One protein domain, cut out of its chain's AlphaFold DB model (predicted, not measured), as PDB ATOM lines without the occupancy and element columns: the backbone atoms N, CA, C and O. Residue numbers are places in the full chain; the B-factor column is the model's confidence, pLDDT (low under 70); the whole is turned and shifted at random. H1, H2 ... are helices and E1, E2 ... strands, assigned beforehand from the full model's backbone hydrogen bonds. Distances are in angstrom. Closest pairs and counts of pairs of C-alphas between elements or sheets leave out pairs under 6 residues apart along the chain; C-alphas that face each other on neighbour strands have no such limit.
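Overview. This is residues 470 to 486, 493 to 528, 538 to 543 and 551 to 572 of the 1085 residues of the protein "PAS domain S-box protein" of Spirochaetes bacterium (UniProt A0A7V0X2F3). Two antiparallel hairpins, the long E4-E5 and the short E1-E2, join side by side through E1 and E5 into one strongly twisted sheet. The longest helix, H2, stands off from this sheet and grazes it with residues 517 to 521, while the short H1 sits beside strand E2 at one edge and the short E3 lies away from the sheet. The printed part has 81 residues, with two named helices and five named strands in the chain order E1, E2, H1, H2, E3, E4, E5; the sheet's order is E2, E1, E5, E4, all antiparallel. The class is mixed, helices and strands, and the whole is compact, with a radius of gyration of the C-alphas of 13.3 A, yet elongated, spanning 41 by 26 by 21 A.

Along the chain. Begin with E5, residues 563 to 572: find C-alpha 563 at (334.073, 256.496, 61.967) and go 26.5 A to C-alpha 572 at (352.269, 260.046, 80.918). E4 is residues 551 to 557, 19.1 A long. E1 is residues 470 to 472, starting at (339.628, 251.640, 71.895), and E2 is residues 477 to 481, 11.1 A long. H2, residues 509 to 522, runs 19.7 A. H1 is residues 493 to 497, and E3 is residues 538 to 540.

Arrangement. Look first at the hairpin E4 and E5, at 161 degrees between directions, where N 554 and O 567 are 2.9 A apart, within hydrogen-bond range. On to E1, antiparallel to E5 at 150 degrees: N 471 and O 566 are 3.0 A apart. E1 and E2 form the other hairpin, at 158 degrees, with N 472 and O 477 at 2.9 A. The edge strands are E2 and E4. H1 is on the sheet at a height of 5.6 A; it lies beside the strands, over none of them, but only just, with 2 of its 5 C-alphas falling on E2. The closest C-alphas of E2 and H1, Tyr 478 and Met 497, are 5.0 A apart. H2 only grazes the sheet; its closest C-alphas to E5, Ile 521 and Pro 563, are 7.1 A apart. E3 pairs with no named strand; it is apart from E5, and only just apart from H2, at 8.0 A. In H1 and H2 every O i to N i+4 pair is within hydrogen-bond range.

Size, cuts and confidence. The C-alphas farthest apart, Ser 543 and Asp 560, are 42.2 A apart. Three cuts omit residues 487 to 492, 529 to 537 and 544 to 550, with C-alpha gaps of 7.4 A, 27.5 A and 20.7 A. Of the links printed whole, H1 to H2 is long; E1 to E2 and E4 to E5 are tight. The mean pLDDT of the printed part is 85.9, and no printed residue is under 70.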
ATOM      1  N   ILE A 470     340.583 251.492  73.004       92.38
ATOM      2  CA  ILE A 470     339.628 251.640  71.895       92.38
ATOM      3  C   ILE A 470     338.232 251.911  72.455       92.38
ATOM      4  O   ILE A 470     337.718 251.122  73.247       92.38
ATOM      5  N   PHE A 471     337.609 253.008  72.020       91.62
ATOM      6  CA  PHE A 471     336.232 253.379  72.368       91.62
ATOM      7  C   PHE A 471     335.316 253.279  71.142       91.62
ATOM      8  O   PHE A 471     335.620 253.847  70.095       91.62
ATOM      9  N   ASP A 472     334.205 252.556  71.267       91.00
ATOM     10  CA  ASP A 472     333.216 252.304  70.212       91.00
ATOM     11  C   ASP A 472     332.095 253.352  70.279       91.00
ATOM     12  O   ASP A 472     331.408 253.493  71.295       91.00
ATOM     13  N   PHE A 473     331.891 254.098  69.189       86.12
ATOM     14  CA  PHE A 473     330.917 255.192  69.162       86.12
ATOM     15  C   PHE A 473     329.461 254.716  69.123       86.12
ATOM     16  O   PHE A 473     328.580 255.446  69.581       86.12
ATOM     17  N   LYS A 474     329.182 253.508  68.614       84.94
ATOM     18  CA  LYS A 474     327.828 252.925  68.602       84.94
ATOM     19  C   LYS A 474     327.461 252.350  69.966       84.94
ATOM     20  O   LYS A 474     326.337 252.546  70.415       84.94
ATOM     21  N   LYS A 475     328.397 251.664  70.626       86.69
ATOM     22  CA  LYS A 475     328.189 251.079  71.963       86.69
ATOM     23  C   LYS A 475     328.317 252.097  73.095       86.69
ATOM     24  O   LYS A 475     327.833 251.823  74.187       86.69
ATOM     25  N   GLN A 476     328.953 253.247  72.841       87.19
ATOM     26  CA  GLN A 476     329.284 254.258  73.854       87.19
ATOM     27  C   GLN A 476     330.107 253.670  75.018       87.19
ATOM     28  O   GLN A 476     329.980 254.096  76.165       87.19
ATOM     29  N   SER A 477     330.959 252.688  74.715       90.62
ATOM     30  CA  SER A 477     331.793 251.981  75.684       90.62
ATOM     31  C   SER A 477     333.207 251.792  75.150       90.62
ATOM     32  O   SER A 477     333.444 251.758  73.938       90.62
ATOM     33  N   TYR A 478     334.155 251.591  76.059       91.81
ATOM     34  CA  TYR A 478     335.433 251.006  75.685       91.81
ATOM     35  C   TYR A 478     335.209 249.549  75.234       91.81
ATOM     36  O   TYR A 478     334.334 248.853  75.755       91.81
ATOM     37  N   ILE A 479     335.941 249.115  74.206       90.56
ATOM     38  CA  ILE A 479     335.884 247.750  73.647       90.56
ATOM     39  C   ILE A 479     337.233 247.032  73.689       90.56
ATOM     40  O   ILE A 479     337.282 245.820  73.496       90.56
ATOM     41  N   TYR A 480     338.313 247.763  73.959       90.56
ATOM     42  CA  TYR A 480     339.625 247.206  74.250       90.56
ATOM     43  C   TYR A 480     340.411 248.165  75.142       90.56
ATOM     44  O   TYR A 480     340.364 249.383  74.933       90.56
ATOM     45  N   VAL A 481     341.177 247.610  76.078       91.25
ATOM     46  CA  VAL A 481     342.228 248.329  76.791       91.25
ATOM     47  C   VAL A 481     343.354 247.361  77.174       91.25
ATOM     48  O   VAL A 481     343.066 246.234  77.574       91.25
ATOM     49  N   ASN A 482     344.620 247.763  77.023       90.31
ATOM     50  CA  ASN A 482     345.761 246.907  77.386       90.31
ATOM     51  C   ASN A 482     346.051 246.923  78.899       90.31
ATOM     52  O   ASN A 482     345.596 247.800  79.639       90.31
ATOM     53  N   ALA A 483     346.862 245.971  79.372       87.00
ATOM     54  CA  ALA A 483     347.205 245.829  80.794       87.00
ATOM     55  C   ALA A 483     347.907 247.056  81.438       87.00
ATOM     56  O   ALA A 483     348.062 247.109  82.664       87.00
ATOM     57  N   HIS A 484     348.325 248.051  80.642       88.38
ATOM     58  CA  HIS A 484     349.031 249.249  81.107       88.38
ATOM     59  C   HIS A 484     348.144 250.244  81.887       88.38
ATOM     60  O   HIS A 484     348.669 251.139  82.559       88.38
ATOM     61  N   THR A 485     346.814 250.053  81.912       89.31
ATOM     62  CA  THR A 485     345.877 250.818  82.770       89.31
ATOM     63  C   THR A 485     346.284 250.828  84.239       89.31
ATOM     64  O   THR A 485     346.150 251.855  84.911       89.31
ATOM     65  N   ARG A 486     346.823 249.707  84.738       87.12
ATOM     66  CA  ARG A 486     347.270 249.571  86.130       87.12
ATOM     67  C   ARG A 486     348.384 250.558  86.466       87.12
ATOM     68  O   ARG A 486     348.375 251.113  87.558       87.12
ATOM     69  N   PRO A 493     341.987 246.643  83.932       90.88
ATOM     70  CA  PRO A 493     341.438 246.750  82.576       90.88
ATOM     71  C   PRO A 493     339.906 246.652  82.525       90.88
ATOM     72  O   PRO A 493     339.252 247.526  81.960       90.88
ATOM     73  N   ASP A 494     339.329 245.656  83.203       90.50
ATOM     74  CA  ASP A 494     337.878 245.426  83.238       90.50
ATOM     75  C   ASP A 494     337.111 246.574  83.907       90.50
ATOM     76  O   ASP A 494     336.031 246.951  83.455       90.50
ATOM     77  N   GLU A 495     337.673 247.181  84.957       91.06
ATOM     78  CA  GLU A 495     337.069 248.346  85.607       91.06
ATOM     79  C   GLU A 495     337.124 249.564  84.676       91.06
ATOM     80  O   GLU A 495     336.100 250.223  84.477       91.06
ATOM     81  N   TYR A 496     338.274 249.818  84.037       90.12
ATOM     82  CA  TYR A 496     338.434 250.908  83.070       90.12
ATOM     83  C   TYR A 496     337.439 250.778  81.906       90.12
ATOM     84  O   TYR A 496     336.845 251.768  81.482       90.12
ATOM     85  N   MET A 497     337.189 249.552  81.437       90.94
ATOM     86  CA  MET A 497     336.251 249.270  80.347       90.94
ATOM     87  C   MET A 497     334.797 249.668  80.659       90.94
ATOM     88  O   MET A 497     334.029 249.944  79.736       90.94
ATOM     89  N   THR A 498     334.425 249.761  81.943       90.25
ATOM     90  CA  THR A 498     333.095 250.229  82.387       90.25
ATOM     91  C   THR A 498     332.992 251.745  82.595       90.25
ATOM     92  O   THR A 498     331.899 252.261  82.837       90.25
ATOM     93  N   MET A 499     334.105 252.483  82.514       88.38
ATOM     94  CA  MET A 499     334.127 253.925  82.771       88.38
ATOM     95  C   MET A 499     333.485 254.724  81.626       88.38
ATOM     96  O   MET A 499     333.589 254.379  80.452       88.38
ATOM     97  N   ALA A 500     332.868 255.859  81.961       86.31
ATOM     98  CA  ALA A 500     332.388 256.812  80.962       86.31
ATOM     99  C   ALA A 500     333.556 257.591  80.329       86.31
ATOM    100  O   ALA A 500     334.507 257.970  81.023       86.31
ATOM    101  N   LEU A 501     333.454 257.889  79.029       85.44
ATOM    102  CA  LEU A 501     334.463 258.646  78.283       85.44
ATOM    103  C   LEU A 501     334.742 260.013  78.932       85.44
ATOM    104  O   LEU A 501     333.838 260.835  79.093       85.44
ATOM    105  N   GLY A 502     336.005 260.263  79.287       82.75
ATOM    106  CA  GLY A 502     336.441 261.515  79.908       82.75
ATOM    107  C   GLY A 502     336.091 261.651  81.395       82.75
ATOM    108  O   GLY A 502     336.213 262.742  81.947       82.75
ATOM    109  N   SER A 503     335.687 260.571  82.072       84.12
ATOM    110  CA  SER A 503     335.489 260.561  83.534       84.12
ATOM    111  C   SER A 503     336.789 260.743  84.336       84.12
ATOM    112  O   SER A 503     336.745 261.142  85.498       84.12
ATOM    113  N   GLN A 504     337.941 260.511  83.701       84.19
ATOM    114  CA  GLN A 504     339.292 260.712  84.231       84.19
ATOM    115  C   GLN A 504     339.738 262.195  84.217       84.19
ATOM    116  O   GLN A 504     340.725 262.556  84.861       84.19
ATOM    117  N   LEU A 505     339.010 263.053  83.491       85.12
ATOM    118  CA  LEU A 505     339.335 264.459  83.235       85.12
ATOM    119  C   LEU A 505     338.615 265.421  84.194       85.12
ATOM    120  O   LEU A 505     337.647 265.076  84.874       85.12
ATOM    121  N   SER A 506     339.040 266.689  84.208       80.69
ATOM    122  CA  SER A 506     338.250 267.742  84.853       80.69
ATOM    123  C   SER A 506     336.926 267.989  84.103       80.69
ATOM    124  O   SER A 506     336.814 267.776  82.895       80.69
ATOM    125  N   ARG A 507     335.911 268.540  84.789       78.44
ATOM    126  CA  ARG A 507     334.637 268.956  84.153       78.44
ATOM    127  C   ARG A 507     334.799 270.044  83.076       78.44
ATOM    128  O   ARG A 507     333.828 270.339  82.372       78.44
ATOM    129  N   GLY A 508     335.952 270.708  82.995       79.88
ATOM    130  CA  GLY A 508     336.295 271.609  81.894       79.88
ATOM    131  C   GLY A 508     336.796 270.812  80.696       79.88
ATOM    132  O   GLY A 508     336.172 270.829  79.635       79.88
ATOM    133  N   ASP A 509     337.857 270.041  80.918       81.69
ATOM    134  CA  ASP A 509     338.592 269.314  79.880       81.69
ATOM    135  C   ASP A 509     337.745 268.209  79.242       81.69
ATOM    136  O   ASP A 509     337.734 268.078  78.022       81.69
ATOM    137  N   ALA A 510     336.917 267.503  80.023       82.88
ATOM    138  CA  ALA A 510     335.949 266.539  79.497       82.88
ATOM    139  C   ALA A 510     334.964 267.184  78.502       82.88
ATOM    140  O   ALA A 510     334.672 266.621  77.448       82.88
ATOM    141  N   ARG A 511     334.472 268.400  78.790       84.19
ATOM    142  CA  ARG A 511     333.573 269.135  77.876       84.19
ATOM    143  C   ARG A 511     334.305 269.676  76.650       84.19
ATOM    144  O   ARG A 511     333.698 269.742  75.583       84.19
ATOM    145  N   MET A 512     335.575 270.053  76.789       85.00
ATOM    146  CA  MET A 512     336.418 270.437  75.657       85.00
ATOM    147  C   MET A 512     336.663 269.239  74.733       85.00
ATOM    148  O   MET A 512     336.370 269.333  73.544       85.00
ATOM    149  N   LEU A 513     337.106 268.103  75.283       83.56
ATOM    150  CA  LEU A 513     337.370 266.873  74.539       83.56
ATOM    151  C   LEU A 513     336.122 266.389  73.794       83.56
ATOM    152  O   LEU A 513     336.180 266.191  72.585       83.56
ATOM    153  N   LEU A 514     334.972 266.286  74.472       84.25
ATOM    154  CA  LEU A 514     333.710 265.881  73.837       84.25
ATOM    155  C   LEU A 514     333.277 266.835  72.712       84.25
ATOM    156  O   LEU A 514     332.745 266.381  71.700       84.25
ATOM    157  N   ARG A 515     333.524 268.147  72.845       84.56
ATOM    158  CA  ARG A 515     333.247 269.118  71.773       84.56
ATOM    159  C   ARG A 515     334.172 268.915  70.570       84.56
ATOM    160  O   ARG A 515     333.681 268.961  69.448       84.56
ATOM    161  N   VAL A 516     335.471 268.694  70.788       81.75
ATOM    162  CA  VAL A 516     336.433 268.477  69.690       81.75
ATOM    163  C   VAL A 516     336.189 267.137  68.996       81.75
ATOM    164  O   VAL A 516     336.186 267.088  67.771       81.75
ATOM    165  N   LEU A 517     335.909 266.068  69.748       81.19
ATOM    166  CA  LEU A 517     335.535 264.772  69.174       81.19
ATOM    167  C   LEU A 517     334.262 264.876  68.329       81.19
ATOM    168  O   LEU A 517     334.210 264.302  67.245       81.19
ATOM    169  N   LYS A 518     333.263 265.643  68.786       83.38
ATOM    170  CA  LYS A 518     332.057 265.894  67.997       83.38
ATOM    171  C   LYS A 518     332.363 266.665  66.706       83.38
ATOM    172  O   LYS A 518     331.931 266.223  65.649       83.38
ATOM    173  N   ASP A 519     333.130 267.759  66.771       82.19
ATOM    174  CA  ASP A 519     333.534 268.516  65.572       82.19
ATOM    175  C   ASP A 519     334.287 267.646  64.555       82.19
ATOM    176  O   ASP A 519     334.051 267.756  63.352       82.19
ATOM    177  N   GLU A 520     335.173 266.766  65.033       76.06
ATOM    178  CA  GLU A 520     335.916 265.843  64.175       76.06
ATOM    179  C   GLU A 520     335.033 264.802  63.495       76.06
ATOM    180  O   GLU A 520     335.303 264.482  62.343       76.06
ATOM    181  N   ILE A 521     334.009 264.283  64.179       78.75
ATOM    182  CA  ILE A 521     333.052 263.331  63.599       78.75
ATOM    183  C   ILE A 521     332.139 264.042  62.593       78.75
ATOM    184  O   ILE A 521     331.963 263.548  61.480       78.75
ATOM    185  N   ASP A 522     331.604 265.213  62.955       82.44
ATOM    186  CA  ASP A 522     330.670 265.980  62.122       82.44
ATOM    187  C   ASP A 522     331.325 266.434  60.792       82.44
ATOM    188  O   ASP A 522     330.666 266.427  59.753       82.44
ATOM    189  N   HIS A 523     332.630 266.751  60.794       78.69
ATOM    190  CA  HIS A 523     333.389 267.198  59.611       78.69
ATOM    191  C   HIS A 523     334.368 266.148  59.045       78.69
ATOM    192  O   HIS A 523     335.244 266.484  58.243       78.69
ATOM    193  N   ASP A 524     334.264 264.876  59.443       75.12
ATOM    194  CA  ASP A 524     335.270 263.857  59.102       75.12
ATOM    195  C   ASP A 524     335.447 263.647  57.588       75.12
ATOM    196  O   ASP A 524     336.565 263.458  57.113       75.12
ATOM    197  N   ARG A 525     334.351 263.742  56.823       72.12
ATOM    198  CA  ARG A 525     334.326 263.534  55.361       72.12
ATOM    199  C   ARG A 525     335.176 264.530  54.565       72.12
ATOM    200  O   ARG A 525     335.460 264.275  53.400       72.12
ATOM    201  N   GLU A 526     335.554 265.653  55.170       74.75
ATOM    202  CA  GLU A 526     336.329 266.729  54.537       74.75
ATOM    203  C   GLU A 526     337.823 266.678  54.906       74.75
ATOM    204  O   GLU A 526     338.609 267.516  54.460       74.75
ATOM    205  N   ARG A 527     338.230 265.723  55.751       75.81
ATOM    206  CA  ARG A 527     339.553 265.667  56.390       75.81
ATOM    207  C   ARG A 527     340.260 264.345  56.051       75.81
ATOM    208  O   ARG A 527     339.625 263.356  55.705       75.81
ATOM    209  N   ASP A 528     341.591 264.319  56.158       76.94
ATOM    210  CA  ASP A 528     342.398 263.113  55.893       76.94
ATOM    211  C   ASP A 528     341.921 261.925  56.767       76.94
ATOM    212  O   ASP A 528     341.895 262.065  58.000       76.94
ATOM    213  N   LEU A 538     345.300 267.268  81.561       88.75
ATOM    214  CA  LEU A 538     345.584 266.920  82.952       88.75
ATOM    215  C   LEU A 538     344.565 265.878  83.430       88.75
ATOM    216  O   LEU A 538     343.381 266.176  83.598       88.75
ATOM    217  N   GLU A 539     345.035 264.655  83.653       90.12
ATOM    218  CA  GLU A 539     344.217 263.501  84.029       90.12
ATOM    219  C   GLU A 539     344.410 263.110  85.493       90.12
ATOM    220  O   GLU A 539     345.368 263.527  86.150       90.12
ATOM    221  N   ARG A 540     343.480 262.312  86.032       88.31
ATOM    222  CA  ARG A 540     343.476 261.889  87.436       88.31
ATOM    223  C   ARG A 540     343.654 260.376  87.580       88.31
ATOM    224  O   ARG A 540     342.812 259.590  87.162       88.31
ATOM    225  N   HIS A 541     344.722 259.986  88.269       88.62
ATOM    226  CA  HIS A 541     344.974 258.629  88.752       88.62
ATOM    227  C   HIS A 541     344.030 258.285  89.924       88.62
ATOM    228  O   HIS A 541     343.646 259.171  90.694       88.62
ATOM    229  N   ARG A 542     343.696 257.002  90.134       86.56
ATOM    230  CA  ARG A 542     342.749 256.532  91.172       86.56
ATOM    231  C   ARG A 542     343.109 256.968  92.596       86.56
ATOM    232  O   ARG A 542     342.226 257.238  93.400       86.56
ATOM    233  N   SER A 543     344.403 257.098  92.896       84.38
ATOM    234  CA  SER A 543     344.909 257.628  94.179       84.38
ATOM    235  C   SER A 543     344.652 259.130  94.403       84.38
ATOM    236  O   SER A 543     345.015 259.662  95.447       84.38
ATOM    237  N   LEU A 551     347.646 262.312  74.609       91.56
ATOM    238  CA  LEU A 551     346.734 261.410  73.907       91.56
ATOM    239  C   LEU A 551     346.939 261.558  72.399       91.56
ATOM    240  O   LEU A 551     346.794 262.659  71.864       91.56
ATOM    241  N   ARG A 552     347.225 260.453  71.709       93.00
ATOM    242  CA  ARG A 552     347.222 260.353  70.244       93.00
ATOM    243  C   ARG A 552     346.029 259.531  69.782       93.00
ATOM    244  O   ARG A 552     345.963 258.333  70.043       93.00
ATOM    245  N   ALA A 553     345.105 260.198  69.107       90.62
ATOM    246  CA  ALA A 553     343.816 259.684  68.679       90.62
ATOM    247  C   ALA A 553     343.783 259.416  67.168       90.62
ATOM    248  O   ALA A 553     344.076 260.316  66.376       90.62
ATOM    249  N   THR A 554     343.341 258.219  66.782       89.88
ATOM    250  CA  THR A 554     343.115 257.803  65.389       89.88
ATOM    251  C   THR A 554     341.729 257.172  65.257       89.88
ATOM    252  O   THR A 554     341.336 256.335  66.072       89.88
ATOM    253  N   PHE A 555     340.977 257.546  64.224       87.75
ATOM    254  CA  PHE A 555     339.643 256.997  63.972       87.75
ATOM    255  C   PHE A 555     339.717 255.643  63.255       87.75
ATOM    256  O   PHE A 555     340.330 255.523  62.195       87.75
ATOM    257  N   LEU A 556     339.053 254.634  63.818       86.81
ATOM    258  CA  LEU A 556     338.830 253.331  63.193       86.81
ATOM    259  C   LEU A 556     337.501 253.364  62.433       86.81
ATOM    260  O   LEU A 556     336.507 253.899  62.933       86.81
ATOM    261  N   ARG A 557     337.481 252.795  61.227       82.69
ATOM    262  CA  ARG A 557     336.367 252.917  60.275       82.69
ATOM    263  C   ARG A 557     335.672 251.583  60.035       82.69
ATOM    264  O   ARG A 557     336.303 250.533  60.135       82.69
ATOM    265  N   ASP A 558     334.381 251.634  59.725       83.56
ATOM    266  CA  ASP A 558     333.630 250.474  59.241       83.56
ATOM    267  C   ASP A 558     333.785 250.269  57.720       83.56
ATOM    268  O   ASP A 558     334.540 250.967  57.041       83.56
ATOM    269  N   HIS A 559     333.082 249.266  57.192       81.75
ATOM    270  CA  HIS A 559     333.096 248.890  55.776       81.75
ATOM    271  C   HIS A 559     332.512 249.963  54.839       81.75
ATOM    272  O   HIS A 559     332.856 249.973  53.660       81.75
ATOM    273  N   ASP A 560     331.699 250.884  55.366       78.69
ATOM    274  CA  ASP A 560     331.168 252.046  54.642       78.69
ATOM    275  C   ASP A 560     332.114 253.265  54.729       78.69
ATOM    276  O   ASP A 560     331.829 254.338  54.190       78.69
ATOM    277  N   GLY A 561     333.258 253.119  55.412       75.94
ATOM    278  CA  GLY A 561     334.269 254.160  55.610       75.94
ATOM    279  C   GLY A 561     333.938 255.168  56.716       75.94
ATOM    280  O   GLY A 561     334.701 256.121  56.911       75.94
ATOM    281  N   ALA A 562     332.840 254.981  57.454       80.94
ATOM    282  CA  ALA A 562     332.415 255.886  58.515       80.94
ATOM    283  C   ALA A 562     333.206 255.642  59.819       80.94
ATOM    284  O   ALA A 562     333.580 254.501  60.099       80.94
ATOM    285  N   PRO A 563     333.462 256.675  60.649       84.69
ATOM    286  CA  PRO A 563     334.073 256.496  61.967       84.69
ATOM    287  C   PRO A 563     333.217 255.603  62.880       84.69
ATOM    288  O   PRO A 563     332.129 255.987  63.306       84.69
ATOM    289  N   ALA A 564     333.725 254.414  63.203       87.50
ATOM    290  CA  ALA A 564     333.047 253.420  64.034       87.50
ATOM    291  C   ALA A 564     333.586 253.401  65.474       87.50
ATOM    292  O   ALA A 564     332.826 253.237  66.431       87.50
ATOM    293  N   ALA A 565     334.892 253.614  65.633       90.25
ATOM    294  CA  ALA A 565     335.567 253.662  66.925       90.25
ATOM    295  C   ALA A 565     336.758 254.636  66.893       90.25
ATOM    296  O   ALA A 565     337.150 255.136  65.837       90.25
ATOM    297  N   ILE A 566     337.351 254.895  68.053       89.25
ATOM    298  CA  ILE A 566     338.556 255.713  68.211       89.25
ATOM    299  C   ILE A 566     339.605 254.946  69.013       89.25
ATOM    300  O   ILE A 566     339.355 254.512  70.138       89.25
ATOM    301  N   LEU A 567     340.777 254.778  68.405       91.75
ATOM    302  CA  LEU A 567     341.987 254.253  69.023       91.75
ATOM    303  C   LEU A 567     342.741 255.424  69.658       91.75
ATOM    304  O   LEU A 567     343.108 256.367  68.959       91.75
ATOM    305  N   ASN A 568     342.984 255.356  70.962       92.12
ATOM    306  CA  ASN A 568     343.787 256.319  71.703       92.12
ATOM    307  C   ASN A 568     345.040 255.636  72.251       92.12
ATOM    308  O   ASN A 568     344.948 254.610  72.925       92.12
ATOM    309  N   ILE A 569     346.195 256.243  71.994       92.75
ATOM    310  CA  ILE A 569     347.465 255.930  72.649       92.75
ATOM    311  C   ILE A 569     347.713 257.031  73.680       92.75
ATOM    312  O   ILE A 569     347.771 258.205  73.315       92.75
ATOM    313  N   VAL A 570     347.830 256.666  74.955       92.00
ATOM    314  CA  VAL A 570     347.959 257.598  76.081       92.00
ATOM    315  C   VAL A 570     349.316 257.404  76.753       92.00
ATOM    316  O   VAL A 570     349.642 256.303  77.192       92.00
ATOM    317  N   ARG A 571     350.098 258.483  76.864       92.19
ATOM    318  CA  ARG A 571     351.428 258.510  77.497       92.19
ATOM    319  C   ARG A 571     351.451 259.496  78.667       92.19
ATOM    320  O   ARG A 571     351.028 260.634  78.489       92.19
ATOM    321  N   ASP A 572     351.964 259.097  79.834       90.25
ATOM    322  CA  ASP A 572     352.269 260.046  80.918       90.25
ATOM    323  C   ASP A 572     353.521 260.845  80.514       90.25
ATOM    324  O   ASP A 572     354.581 260.277  80.248       90.25
TER     325      ASP A 572